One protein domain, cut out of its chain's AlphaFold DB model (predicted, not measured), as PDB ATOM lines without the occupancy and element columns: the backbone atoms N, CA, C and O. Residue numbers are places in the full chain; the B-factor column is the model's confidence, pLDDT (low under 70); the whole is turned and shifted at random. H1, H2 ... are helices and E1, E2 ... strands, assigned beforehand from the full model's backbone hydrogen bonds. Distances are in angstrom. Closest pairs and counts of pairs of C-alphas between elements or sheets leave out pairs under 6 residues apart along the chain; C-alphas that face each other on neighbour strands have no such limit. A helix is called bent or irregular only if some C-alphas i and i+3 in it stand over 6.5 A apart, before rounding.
ATOM      1  N   GLU A 366     -43.319  -8.617  20.137       86.88
ATOM      2  CA  GLU A 366     -43.554 -10.066  20.133       86.88
ATOM      3  C   GLU A 366     -43.781 -10.624  21.550       86.88
ATOM      4  O   GLU A 366     -44.777 -11.307  21.781       86.88
ATOM      5  N   PHE A 367     -42.938 -10.269  22.528       87.06
ATOM      6  CA  PHE A 367     -43.090 -10.700  23.928       87.06
ATOM      7  C   PHE A 367     -44.293 -10.047  24.599       87.06
ATOM      8  O   PHE A 367     -45.035 -10.733  25.294       87.06
ATOM      9  N   GLY A 368     -44.533  -8.757  24.342       88.56
ATOM     10  CA  GLY A 368     -45.725  -8.063  24.830       88.56
ATOM     11  C   GLY A 368     -47.008  -8.726  24.327       88.56
ATOM     12  O   GLY A 368     -47.931  -8.961  25.102       88.56
ATOM     13  N   SER A 369     -47.034  -9.107  23.049       90.12
ATOM     14  CA  SER A 369     -48.174  -9.782  22.422       90.12
ATOM     15  C   SER A 369     -48.340 -11.229  22.907       90.12
ATOM     16  O   SER A 369     -49.459 -11.640  23.214       90.12
ATOM     17  N   ALA A 370     -47.251 -11.992  23.049       91.44
ATOM     18  CA  ALA A 370     -47.287 -13.358  23.575       91.44
ATOM     19  C   ALA A 370     -47.710 -13.397  25.058       91.44
ATOM     20  O   ALA A 370     -48.535 -14.229  25.437       91.44
ATOM     21  N   LEU A 371     -47.212 -12.470  25.885       90.44
ATOM     22  CA  LEU A 371     -47.572 -12.358  27.300       90.44
ATOM     23  C   LEU A 371     -49.016 -11.864  27.482       90.44
ATOM     24  O   LEU A 371     -49.747 -12.425  28.295       90.44
ATOM     25  N   ALA A 372     -49.464 -10.885  26.688       90.12
ATOM     26  CA  ALA A 372     -50.856 -10.425  26.694       90.12
ATOM     27  C   ALA A 372     -51.831 -11.511  26.207       90.12
ATOM     28  O   ALA A 372     -52.900 -11.681  26.793       90.12
ATOM     29  N   GLY A 373     -51.457 -12.288  25.185       93.19
ATOM     30  CA  GLY A 373     -52.219 -13.456  24.735       93.19
ATOM     31  C   GLY A 373     -52.290 -14.553  25.801       93.19
ATOM     32  O   GLY A 373     -53.365 -15.096  26.058       93.19
ATOM     33  N   LEU A 374     -51.176 -14.831  26.486       92.62
ATOM     34  CA  LEU A 374     -51.125 -15.780  27.598       92.62
ATOM     35  C   LEU A 374     -52.009 -15.319  28.766       92.62
ATOM     36  O   LEU A 374     -52.836 -16.101  29.234       92.62
ATOM     37  N   ALA A 375     -51.911 -14.056  29.186       90.25
ATOM     38  CA  ALA A 375     -52.753 -13.481  30.233       90.25
ATOM     39  C   ALA A 375     -54.244 -13.470  29.843       90.25
ATOM     40  O   ALA A 375     -55.091 -13.855  30.647       90.25
ATOM     41  N   GLY A 376     -54.565 -13.118  28.594       91.38
ATOM     42  CA  GLY A 376     -55.928 -13.156  28.053       91.38
ATOM     43  C   GLY A 376     -56.511 -14.568  27.901       91.38
ATOM     44  O   GLY A 376     -57.730 -14.718  27.868       91.38
ATOM     45  N   SER A 377     -55.667 -15.607  27.851       93.62
ATOM     46  CA  SER A 377     -56.099 -17.015  27.846       93.62
ATOM     47  C   SER A 377     -56.470 -17.558  29.235       93.62
ATOM     48  O   SER A 377     -57.052 -18.640  29.341       93.62
ATOM     49  N   LEU A 378     -56.142 -16.833  30.310       91.25
ATOM     50  CA  LEU A 378     -56.477 -17.238  31.673       91.25
ATOM     51  C   LEU A 378     -57.964 -16.960  31.965       91.25
ATOM     52  O   LEU A 378     -58.474 -15.896  31.609       91.25
ATOM     53  N   LYS A 385     -55.725 -14.880  41.947       93.69
ATOM     54  CA  LYS A 385     -55.506 -16.099  42.740       93.69
ATOM     55  C   LYS A 385     -54.091 -16.122  43.299       93.69
ATOM     56  O   LYS A 385     -53.122 -16.052  42.544       93.69
ATOM     57  N   VAL A 386     -53.975 -16.308  44.612       94.75
ATOM     58  CA  VAL A 386     -52.684 -16.558  45.258       94.75
ATOM     59  C   VAL A 386     -52.250 -18.002  45.015       94.75
ATOM     60  O   VAL A 386     -52.974 -18.947  45.327       94.75
ATOM     61  N   ILE A 387     -51.047 -18.159  44.473       95.19
ATOM     62  CA  ILE A 387     -50.330 -19.422  44.318       95.19
ATOM     63  C   ILE A 387     -49.464 -19.632  45.574       95.19
ATOM     64  O   ILE A 387     -48.618 -18.780  45.857       95.19
ATOM     65  N   PRO A 388     -49.637 -20.725  46.343       94.44
ATOM     66  CA  PRO A 388     -48.818 -21.007  47.526       94.44
ATOM     67  C   PRO A 388     -47.320 -21.098  47.201       94.44
ATOM     68  O   PRO A 388     -46.965 -21.598  46.135       94.44
ATOM     69  N   LYS A 389     -46.439 -20.709  48.141       92.19
ATOM     70  CA  LYS A 389     -44.961 -20.692  47.989       92.19
ATOM     71  C   LYS A 389     -44.408 -21.928  47.258       92.19
ATOM     72  O   LYS A 389     -43.682 -21.789  46.283       92.19
ATOM     73  N   ALA A 390     -44.827 -23.128  47.672       92.81
ATOM     74  CA  ALA A 390     -44.384 -24.415  47.118       92.81
ATOM     75  C   ALA A 390     -44.847 -24.715  45.671       92.81
ATOM     76  O   ALA A 390     -44.415 -25.702  45.083       92.81
ATOM     77  N   GLN A 391     -45.736 -23.900  45.099       95.31
ATOM     78  CA  GLN A 391     -46.232 -24.024  43.723       95.31
ATOM     79  C   GLN A 391     -45.739 -22.897  42.802       95.31
ATOM     80  O   GLN A 391     -45.847 -23.046  41.586       95.31
ATOM     81  N   VAL A 392     -45.186 -21.803  43.345       93.31
ATOM     82  CA  VAL A 392     -44.786 -20.613  42.569       93.31
ATOM     83  C   VAL A 392     -43.816 -20.979  41.445       93.31
ATOM     84  O   VAL A 392     -44.101 -20.683  40.290       93.31
ATOM     85  N   ASP A 393     -42.737 -21.704  41.741       92.06
ATOM     86  CA  ASP A 393     -41.722 -22.059  40.737       92.06
ATOM     87  C   ASP A 393     -42.264 -23.015  39.655       92.06
ATOM     88  O   ASP A 393     -41.936 -22.892  38.476       92.06
ATOM     89  N   SER A 394     -43.188 -23.911  40.018       93.75
ATOM     90  CA  SER A 394     -43.892 -24.775  39.057       93.75
ATOM     91  C   SER A 394     -44.789 -23.960  38.112       93.75
ATOM     92  O   SER A 394     -44.807 -24.193  36.899       93.75
ATOM     93  N   VAL A 395     -45.479 -22.943  38.640       94.94
ATOM     94  CA  VAL A 395     -46.274 -21.998  37.839       94.94
ATOM     95  C   VAL A 395     -45.375 -21.129  36.952       94.94
ATOM     96  O   VAL A 395     -45.696 -20.965  35.777       94.94
ATOM     97  N   VAL A 396     -44.232 -20.648  37.451       94.19
ATOM     98  CA  VAL A 396     -43.220 -19.907  36.672       94.19
ATOM     99  C   VAL A 396     -42.699 -20.748  35.506       94.19
ATOM    100  O   VAL A 396     -42.757 -20.311  34.356       94.19
ATOM    101  N   ALA A 397     -42.265 -21.986  35.762       91.69
ATOM    102  CA  ALA A 397     -41.806 -22.901  34.719       91.69
ATOM    103  C   ALA A 397     -42.915 -23.226  33.697       91.69
ATOM    104  O   ALA A 397     -42.656 -23.278  32.491       91.69
ATOM    105  N   GLY A 398     -44.162 -23.390  34.152       94.31
ATOM    106  CA  GLY A 398     -45.330 -23.587  33.289       94.31
ATOM    107  C   GLY A 398     -45.672 -22.367  32.425       94.31
ATOM    108  O   GLY A 398     -45.985 -22.524  31.242       94.31
ATOM    109  N   LEU A 399     -45.577 -21.154  32.977       93.38
ATOM    110  CA  LEU A 399     -45.765 -19.895  32.250       93.38
ATOM    111  C   LEU A 399     -44.670 -19.699  31.199       93.38
ATOM    112  O   LEU A 399     -44.997 -19.430  30.047       93.38
ATOM    113  N   PHE A 400     -43.399 -19.913  31.549       92.81
ATOM    114  CA  PHE A 400     -42.287 -19.828  30.599       92.81
ATOM    115  C   PHE A 400     -42.364 -20.883  29.489       92.81
ATOM    116  O   PHE A 400     -42.092 -20.568  28.331       92.81
ATOM    117  N   SER A 401     -42.797 -22.107  29.806       91.31
ATOM    118  CA  SER A 401     -43.058 -23.153  28.806       91.31
ATOM    119  C   SER A 401     -44.148 -22.724  27.813       91.31
ATOM    120  O   SER A 401     -43.944 -22.788  26.600       91.31
ATOM    121  N   LYS A 402     -45.275 -22.189  28.309       92.25
ATOM    122  CA  LYS A 402     -46.347 -21.646  27.456       92.25
ATOM    123  C   LYS A 402     -45.898 -20.428  26.648       92.25
ATOM    124  O   LYS A 402     -46.214 -20.352  25.465       92.25
ATOM    125  N   LEU A 403     -45.139 -19.511  27.247       91.31
ATOM    126  CA  LEU A 403     -44.605 -18.328  26.572       91.31
ATOM    127  C   LEU A 403     -43.686 -18.736  25.411       91.31
ATOM    128  O   LEU A 403     -43.888 -18.276  24.294       91.31
ATOM    129  N   ASN A 404     -42.761 -19.678  25.622       89.94
ATOM    130  CA  ASN A 404     -41.859 -20.191  24.580       89.94
ATOM    131  C   ASN A 404     -42.553 -21.092  23.527       89.94
ATOM    132  O   ASN A 404     -41.940 -21.464  22.525       89.94
ATOM    133  N   GLY A 405     -43.821 -21.460  23.756       90.44
ATOM    134  CA  GLY A 405     -44.712 -22.076  22.765       90.44
ATOM    135  C   GLY A 405     -45.573 -21.065  21.995       90.44
ATOM    136  O   GLY A 405     -45.890 -21.304  20.834       90.44
ATOM    137  N   ALA A 406     -45.931 -19.937  22.618       90.19
ATOM    138  CA  ALA A 406     -46.631 -18.818  21.978       90.19
ATOM    139  C   ALA A 406     -45.687 -17.934  21.138       90.19
ATOM    140  O   ALA A 406     -46.105 -17.335  20.148       90.19
ATOM    141  N   LEU A 407     -44.410 -17.871  21.518       88.56
ATOM    142  CA  LEU A 407     -43.342 -17.261  20.736       88.56
ATOM    143  C   LEU A 407     -43.014 -18.138  19.521       88.56
ATOM    144  O   LEU A 407     -42.667 -19.315  19.649       88.56
ATOM    145  N   GLY A 408     -43.110 -17.542  18.330       84.56
ATOM    146  CA  GLY A 408     -42.752 -18.194  17.073       84.56
ATOM    147  C   GLY A 408     -41.270 -18.578  17.007       84.56
ATOM    148  O   GLY A 408     -40.453 -18.145  17.816       84.56
ATOM    149  N   SER A 409     -40.894 -19.371  16.001       80.25
ATOM    150  CA  SER A 409     -39.511 -19.841  15.809       80.25
ATOM    151  C   SER A 409     -38.466 -18.721  15.669       80.25
ATOM    152  O   SER A 409     -37.299 -18.970  15.952       80.25
ATOM    153  N   SER A 410     -38.875 -17.506  15.290       69.81
ATOM    154  CA  SER A 410     -38.045 -16.289  15.267       69.81
ATOM    155  C   SER A 410     -37.731 -15.712  16.651       69.81
ATOM    156  O   SER A 410     -36.698 -15.072  16.817       69.81
ATOM    157  N   ALA A 411     -38.611 -15.931  17.630       76.88
ATOM    158  CA  ALA A 411     -38.638 -15.228  18.914       76.88
ATOM    159  C   ALA A 411     -38.414 -16.156  20.121       76.88
ATOM    160  O   ALA A 411     -38.625 -15.755  21.266       76.88
ATOM    161  N   LYS A 412     -38.014 -17.415  19.887       77.88
ATOM    162  CA  LYS A 412     -37.758 -18.372  20.968       77.88
ATOM    163  C   LYS A 412     -36.613 -17.912  21.862       77.88
ATOM    164  O   LYS A 412     -35.548 -17.510  21.395       77.88
ATOM    165  N   LEU A 413     -36.827 -18.066  23.163       75.25
ATOM    166  CA  LEU A 413     -35.820 -17.821  24.184       75.25
ATOM    167  C   LEU A 413     -34.779 -18.946  24.130       75.25
ATOM    168  O   LEU A 413     -35.040 -20.078  24.537       75.25
ATOM    169  N   THR A 414     -33.611 -18.631  23.566       67.81
ATOM    170  CA  THR A 414     -32.477 -19.557  23.387       67.81
ATOM    171  C   THR A 414     -31.649 -19.746  24.658       67.81
ATOM    172  O   THR A 414     -30.961 -20.757  24.796       67.81
ATOM    173  N   GLY A 415     -31.721 -18.797  25.596       72.12
ATOM    174  CA  GLY A 415     -31.155 -18.930  26.935       72.12
ATOM    175  C   GLY A 415     -31.983 -19.859  27.830       72.12
ATOM    176  O   GLY A 415     -33.189 -20.026  27.643       72.12
ATOM    177  N   ALA A 416     -31.343 -20.444  28.842       74.94
ATOM    178  CA  ALA A 416     -32.031 -21.242  29.852       74.94
ATOM    179  C   ALA A 416     -32.939 -20.344  30.711       74.94
ATOM    180  O   ALA A 416     -32.472 -19.652  31.614       74.94
ATOM    181  N   LEU A 417     -34.241 -20.352  30.414       78.38
ATOM    182  CA  LEU A 417     -35.233 -19.554  31.134       78.38
ATOM    183  C   LEU A 417     -35.263 -19.873  32.642       78.38
ATOM    184  O   LEU A 417     -35.164 -21.051  33.008       78.38
ATOM    185  N   PRO A 418     -35.453 -18.863  33.518       83.94
ATOM    186  CA  PRO A 418     -35.583 -19.082  34.954       83.94
ATOM    187  C   PRO A 418     -36.724 -20.053  35.272       83.94
ATOM    188  O   PRO A 418     -37.884 -19.794  34.971       83.94
ATOM    189  N   LYS A 419     -36.400 -21.182  35.908       86.06
ATOM    190  CA  LYS A 419     -37.395 -22.173  36.363       86.06
ATOM    191  C   LYS A 419     -38.018 -21.828  37.720       86.06
ATOM    192  O   LYS A 419     -38.840 -22.590  38.211       86.06
ATOM    193  N   ALA A 420     -37.586 -20.727  38.324       87.62
ATOM    194  CA  ALA A 420     -37.966 -20.260  39.647       87.62
ATOM    195  C   ALA A 420     -37.929 -18.727  39.681       87.62
ATOM    196  O   ALA A 420     -37.275 -18.107  38.829       87.62
ATOM    197  N   LEU A 421     -38.590 -18.115  40.665       89.81
ATOM    198  CA  LEU A 421     -38.379 -16.691  40.948       89.81
ATOM    199  C   LEU A 421     -36.984 -16.458  41.559       89.81
ATOM    200  O   LEU A 421     -36.472 -17.319  42.279       89.81
ATOM    201  N   PRO A 422     -36.346 -15.299  41.313       89.25
ATOM    202  CA  PRO A 422     -35.085 -14.971  41.960       89.25
ATOM    203  C   PRO A 422     -35.326 -14.691  43.450       89.25
ATOM    204  O   PRO A 422     -36.347 -14.124  43.830       89.25
ATOM    205  N   THR A 423     -34.378 -15.045  44.316       88.56
ATOM    206  CA  THR A 423     -34.489 -14.792  45.768       88.56
ATOM    207  C   THR A 423     -34.320 -13.315  46.139       88.56
ATOM    208  O   THR A 423     -34.694 -12.895  47.236       88.56
ATOM    209  N   SER A 424     -33.787 -12.506  45.225       89.81
ATOM    210  CA  SER A 424     -33.662 -11.057  45.340       89.81
ATOM    211  C   SER A 424     -33.827 -10.377  43.982       89.81
ATOM    212  O   SER A 424     -33.713 -11.005  42.930       89.81
ATOM    213  N   TYR A 425     -34.103  -9.079  44.003       86.56
ATOM    214  CA  TYR A 425     -34.250  -8.252  42.815       86.56
ATOM    215  C   TYR A 425     -33.560  -6.906  43.006       86.56
ATOM    216  O   TYR A 425     -33.428  -6.416  44.126       86.56
ATOM    217  N   GLU A 426     -33.140  -6.299  41.904       86.00
ATOM    218  CA  GLU A 426     -32.554  -4.965  41.893       86.00
ATOM    219  C   GLU A 426     -33.659  -3.930  41.646       86.00
ATOM    220  O   GLU A 426     -34.476  -4.067  40.730       86.00
ATOM    221  N   THR A 427     -33.728  -2.910  42.497       81.56
ATOM    222  CA  THR A 427     -34.655  -1.783  42.320       81.56
ATOM    223  C   THR A 427     -34.119  -0.774  41.302       81.56
ATOM    224  O   THR A 427     -32.930  -0.744  41.006       81.56
ATOM    225  N   ALA A 428     -34.968   0.150  40.845       76.44
ATOM    226  CA  ALA A 428     -34.550   1.273  39.995       76.44
ATOM    227  C   ALA A 428     -33.505   2.223  40.638       76.44
ATOM    228  O   ALA A 428     -32.997   3.111  39.960       76.44
ATOM    229  N   ALA A 429     -33.187   2.049  41.928       84.31
ATOM    230  CA  ALA A 429     -32.133   2.768  42.645       84.31
ATOM    231  C   ALA A 429     -30.817   1.964  42.774       84.31
ATOM    232  O   ALA A 429     -29.900   2.414  43.456       84.31
ATOM    233  N   GLY A 430     -30.726   0.765  42.183       85.88
ATOM    234  CA  GLY A 430     -29.595  -0.161  42.348       85.88
ATOM    235  C   GLY A 430     -29.591  -0.926  43.681       85.88
ATOM    236  O   GLY A 430     -28.689  -1.717  43.946       85.88
ATOM    237  N   GLU A 431     -30.588  -0.722  44.550       87.81
ATOM    238  CA  GLU A 431     -30.692  -1.470  45.807       87.81
ATOM    239  C   GLU A 431     -31.197  -2.892  45.534       87.81
ATOM    240  O   GLU A 431     -32.325  -3.060  45.057       87.81
ATOM    241  N   THR A 432     -30.408  -3.904  45.896       88.50
ATOM    242  CA  THR A 432     -30.839  -5.310  45.933       88.50
ATOM    243  C   THR A 432     -31.760  -5.552  47.128       88.50
ATOM    244  O   THR A 432     -31.354  -5.361  48.275       88.50
ATOM    245  N   LYS A 433     -32.989  -6.016  46.883       84.38
ATOM    246  CA  LYS A 433     -33.991  -6.334  47.917       84.38
ATOM    247  C   LYS A 433     -34.434  -7.797  47.828       84.38
ATOM    248  O   LYS A 433     -34.490  -8.340  46.726       84.38
ATOM    249  N   PRO A 434     -34.728  -8.470  48.956       86.44
ATOM    250  CA  PRO A 434     -35.198  -9.852  48.938       86.44
ATOM    251  C   PRO A 434     -36.607  -9.935  48.339       86.44
ATOM    252  O   PRO A 434     -37.490  -9.157  48.703       86.44
ATOM    253  N   LEU A 435     -36.838 -10.910  47.459       87.94
ATOM    254  CA  LEU A 435     -38.167 -11.208  46.930       87.94
ATOM    255  C   LEU A 435     -38.862 -12.195  47.878       87.94
ATOM    256  O   LEU A 435     -38.836 -13.405  47.674       87.94
ATOM    257  N   ASN A 436     -39.437 -11.682  48.970       84.50
ATOM    258  CA  ASN A 436     -40.170 -12.516  49.922       84.50
ATOM    259  C   ASN A 436     -41.599 -12.796  49.414       84.50
ATOM    260  O   ASN A 436     -42.409 -11.882  49.276       84.50
ATOM    261  N   PHE A 437     -41.899 -14.076  49.181       86.75
ATOM    262  CA  PHE A 437     -43.226 -14.599  48.844       86.75
ATOM    263  C   PHE A 437     -43.630 -15.766  49.764       86.75
ATOM    264  O   PHE A 437     -44.174 -16.776  49.317       86.75
ATOM    265  N   GLU A 438     -43.354 -15.679  51.070       84.94
ATOM    266  CA  GLU A 438     -43.621 -16.795  51.993       84.94
ATOM    267  C   GLU A 438     -45.105 -17.150  52.151       84.94
ATOM    268  O   GLU A 438     -45.428 -18.329  52.276       84.94
ATOM    269  N   GLY A 439     -46.006 -16.172  52.028       88.00
ATOM    270  CA  GLY A 439     -47.450 -16.419  51.912       88.00
ATOM    271  C   GLY A 439     -47.893 -16.957  50.540       88.00
ATOM    272  O   GLY A 439     -49.076 -17.214  50.340       88.00
ATOM    273  N   GLY A 440     -46.977 -17.119  49.584       92.00
ATOM    274  CA  GLY A 440     -47.279 -17.283  48.162       92.00
ATOM    275  C   GLY A 440     -47.259 -15.960  47.390       92.00
ATOM    276  O   GLY A 440     -46.898 -14.913  47.930       92.00
ATOM    277  N   MET A 441     -47.640 -16.016  46.112       93.44
ATOM    278  CA  MET A 441     -47.690 -14.861  45.207       93.44
ATOM    279  C   MET A 441     -48.954 -14.896  44.334       93.44
ATOM    280  O   MET A 441     -49.385 -15.978  43.937       93.44
ATOM    281  N   THR A 442     -49.577 -13.751  44.035       94.75
ATOM    282  CA  THR A 442     -50.701 -13.702  43.076       94.75
ATOM    283  C   THR A 442     -50.236 -14.090  41.674       94.75
ATOM    284  O   THR A 442     -49.120 -13.762  41.273       94.75
ATOM    285  N   LEU A 443     -51.083 -14.764  40.893       94.25
ATOM    286  CA  LEU A 443     -50.737 -15.128  39.515       94.25
ATOM    287  C   LEU A 443     -50.451 -13.891  38.642       94.25
ATOM    288  O   LEU A 443     -49.607 -13.976  37.757       94.25
ATOM    289  N   GLY A 444     -51.088 -12.748  38.924       93.50
ATOM    290  CA  GLY A 444     -50.745 -11.446  38.338       93.50
ATOM    291  C   GLY A 444     -49.292 -11.057  38.609       93.50
ATOM    292  O   GLY A 444     -48.512 -10.944  37.667       93.50
ATOM    293  N   ASN A 445     -48.888 -10.987  39.884       92.94
ATOM    294  CA  ASN A 445     -47.499 -10.691  40.244       92.94
ATOM    295  C   ASN A 445     -46.519 -11.717  39.644       92.94
ATOM    296  O   ASN A 445     -45.452 -11.323  39.185       92.94
ATOM    297  N   ILE A 446     -46.863 -13.012  39.580       94.31
ATOM    298  CA  ILE A 446     -46.005 -14.023  38.927       94.31
ATOM    299  C   ILE A 446     -45.848 -13.731  37.426       94.31
ATOM    300  O   ILE A 446     -44.735 -13.817  36.911       94.31
ATOM    301  N   VAL A 447     -46.923 -13.368  36.719       93.69
ATOM    302  CA  VAL A 447     -46.874 -12.987  35.293       93.69
ATOM    303  C   VAL A 447     -46.007 -11.740  35.086       93.69
ATOM    304  O   VAL A 447     -45.167 -11.734  34.182       93.69
ATOM    305  N   ASP A 448     -46.130 -10.737  35.956       92.00
ATOM    306  CA  ASP A 448     -45.317  -9.516  35.909       92.00
ATOM    307  C   ASP A 448     -43.828  -9.812  36.181       92.00
ATOM    308  O   ASP A 448     -42.946  -9.319  35.471       92.00
ATOM    309  N   TRP A 449     -43.531 -10.685  37.153       93.44
ATOM    310  CA  TRP A 449     -42.174 -11.154  37.452       93.44
ATOM    311  C   TRP A 449     -41.577 -11.990  36.312       93.44
ATOM    312  O   TRP A 449     -40.424 -11.767  35.939       93.44
ATOM    313  N   CYS A 450     -42.347 -12.894  35.696       92.06
ATOM    314  CA  CYS A 450     -41.949 -13.592  34.468       92.06
ATOM    315  C   CYS A 450     -41.646 -12.600  33.333       92.06
ATOM    316  O   CYS A 450     -40.684 -12.794  32.585       92.06
ATOM    317  N   GLY A 451     -42.418 -11.517  33.227       91.12
ATOM    318  CA  GLY A 451     -42.179 -10.431  32.282       91.12
ATOM    319  C   GLY A 451     -40.840  -9.720  32.519       91.12
ATOM    320  O   GLY A 451     -39.997  -9.682  31.620       91.12
ATOM    321  N   TYR A 452     -40.597  -9.240  33.741       90.25
ATOM    322  CA  TYR A 452     -39.320  -8.628  34.134       90.25
ATOM    323  C   TYR A 452     -38.120  -9.553  33.863       90.25
ATOM    324  O   TYR A 452     -37.131  -9.136  33.254       90.25
ATOM    325  N   LEU A 453     -38.231 -10.829  34.244       90.38
ATOM    326  CA  LEU A 453     -37.202 -11.846  34.014       90.38
ATOM    327  C   LEU A 453     -36.955 -12.118  32.523       90.38
ATOM    328  O   LEU A 453     -35.804 -12.301  32.131       90.38
ATOM    329  N   THR A 454     -37.998 -12.097  31.685       87.44
ATOM    330  CA  THR A 454     -37.866 -12.207  30.220       87.44
ATOM    331  C   THR A 454     -37.041 -11.044  29.673       87.44
ATOM    332  O   THR A 454     -36.080 -11.257  28.934       87.44
ATOM    333  N   THR A 455     -37.380  -9.813  30.066       86.25
ATOM    334  CA  THR A 455     -36.685  -8.604  29.603       86.25
ATOM    335  C   THR A 455     -35.225  -8.587  30.057       86.25
ATOM    336  O   THR A 455     -34.344  -8.276  29.254       86.25
ATOM    337  N   LYS A 456     -34.939  -8.997  31.303       84.31
ATOM    338  CA  LYS A 456     -33.557  -9.133  31.784       84.31
ATOM    339  C   LYS A 456     -32.780 -10.206  31.012       84.31
ATOM    340  O   LYS A 456     -31.683  -9.921  30.548       84.31
ATOM    341  N   ALA A 457     -33.360 -11.388  30.788       84.06
ATOM    342  CA  ALA A 457     -32.708 -12.450  30.018       84.06
ATOM    343  C   ALA A 457     -32.363 -12.020  28.576       84.06
ATOM    344  O   ALA A 457     -31.328 -12.429  28.055       84.06
ATOM    345  N   TYR A 458     -33.177 -11.162  27.945       80.00
ATOM    346  CA  TYR A 458     -32.860 -10.587  26.630       80.00
ATOM    347  C   TYR A 458     -31.720  -9.563  26.657       80.00
ATOM    348  O   TYR A 458     -30.901  -9.547  25.734       80.00
ATOM    349  N   ALA A 459     -31.646  -8.733  27.700       80.44
ATOM    350  CA  ALA A 459     -30.539  -7.798  27.889       80.44
ATOM    351  C   ALA A 459     -29.219  -8.541  28.171       80.44
ATOM    352  O   ALA A 459     -28.219  -8.296  27.495       80.44
ATOM    353  N   ASP A 460     -29.242  -9.505  29.098       78.50
ATOM    354  CA  ASP A 460     -28.081 -10.316  29.492       78.50
ATOM    355  C   ASP A 460     -27.560 -11.189  28.329       78.50
ATOM    356  O   ASP A 460     -26.360 -11.435  28.222       78.50
ATOM    357  N   ALA A 461     -28.435 -11.609  27.404       70.75
ATOM    358  CA  ALA A 461     -28.062 -12.331  26.182       70.75
ATOM    359  C   ALA A 461     -27.381 -11.456  25.102       70.75
ATOM    360  O   ALA A 461     -27.064 -11.963  24.024       70.75
ATOM    361  N   GLY A 462     -27.182 -10.153  25.343       62.97
ATOM    362  CA  GLY A 462     -26.601  -9.226  24.364       62.97
ATOM    363  C   GLY A 462     -27.491  -9.003  23.136       62.97
ATOM    364  O   GLY A 462     -26.989  -8.713  22.048       62.97
TER     365      GLY A 462
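What this domain is: This is residues 366 to 378 and 385 to 462 of the 516 residues of an uncharacterized protein of Pseudocercospora fijiensis (strain CIRAD86) (UniProt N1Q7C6). Three helices form the body: H1 and H3 run side by side in opposite ways, somewhat loosely, and H2 crosses over both of them, its later part on H1 and its earlier part on H3. A small hairpin of two short strands, E1 and E2, lies far from the middle, and the long stretch of residues 407 to 423 folds back from the end of H2 to reach it. The printed part has 91 residues, with three named helices and two named strands in the order H1, H2, E1, E2, H3; the sheet's order is E1 - E2, antiparallel, and the class is mostly helix. The whole is compact, with a radius of gyration of the C-alphas of 13.2 A and spans of 36 by 31 by 19 A.

Where its parts are: H1 takes residues 366 to 376 and is 15.0 A long, from C-alpha 366 at (-43.554, -10.066, 20.133). H2, residues 389 to 406, measures 26.1 A and begins with C-alpha 389 at (-44.961, -20.692, 47.989). It is irregular: C-alphas 390 and 393 are 7.3 A apart. E1 is residues 424 to 426, 7.1 A, and E2 is residues 432 to 434, 7.0 A. H3, residues 443 to 460, measures 25.2 A and ends with C-alpha 460 at (-28.081, -10.316, 29.492).

How they stand to each other: H1 touches H2, which meets it with residues 402 to 406 alone; the closest C-alphas, of Ala 370 and Ala 406, are 5.7 A apart. Their lines stand at a steep tilt of 57 degrees, opposite ways. H1 and H3 are close but not clearly touching, the closest C-alphas being those of Leu 371 and Gly 451, 7.6 A apart. They run opposite ways at a shallow tilt of 11 degrees. H2, with residues 392 to 400 alone, touches residues 446 to 450 of H3; the closest C-alphas, of Val 396 and Cys 450, are 6.8 A apart. These two run the same way at a steep tilt of 60 degrees. E1 and E2 form an antiparallel hairpin, their directions at 150 degrees, with N 425 and O 433 within hydrogen-bond range at 2.8 A. H1 is apart from both strands, H2 from E2, and H3 from E1. Residues 386 to 387 pair with residues 441 to 442, antiparallel. In H1 and H3 every O i to N i+4 pair is within hydrogen-bond range; in H2 12 of 14 are.

The domain as a whole: The two C-alphas farthest apart, of Ser 410 and Gly 439, are 37.8 A from each other. Residues 379 to 384 are not printed, and C-alphas 378 and 385 are 11.2 A apart across the cut, which falls in the link from H1 to H2. The link from H2 to E1, 17 residues, is long; that from E1 to E2 is tight and that from E2 to H3 is short. The mean pLDDT of the printed part is 87.6, and residues 410, 414 and 462 are under 70.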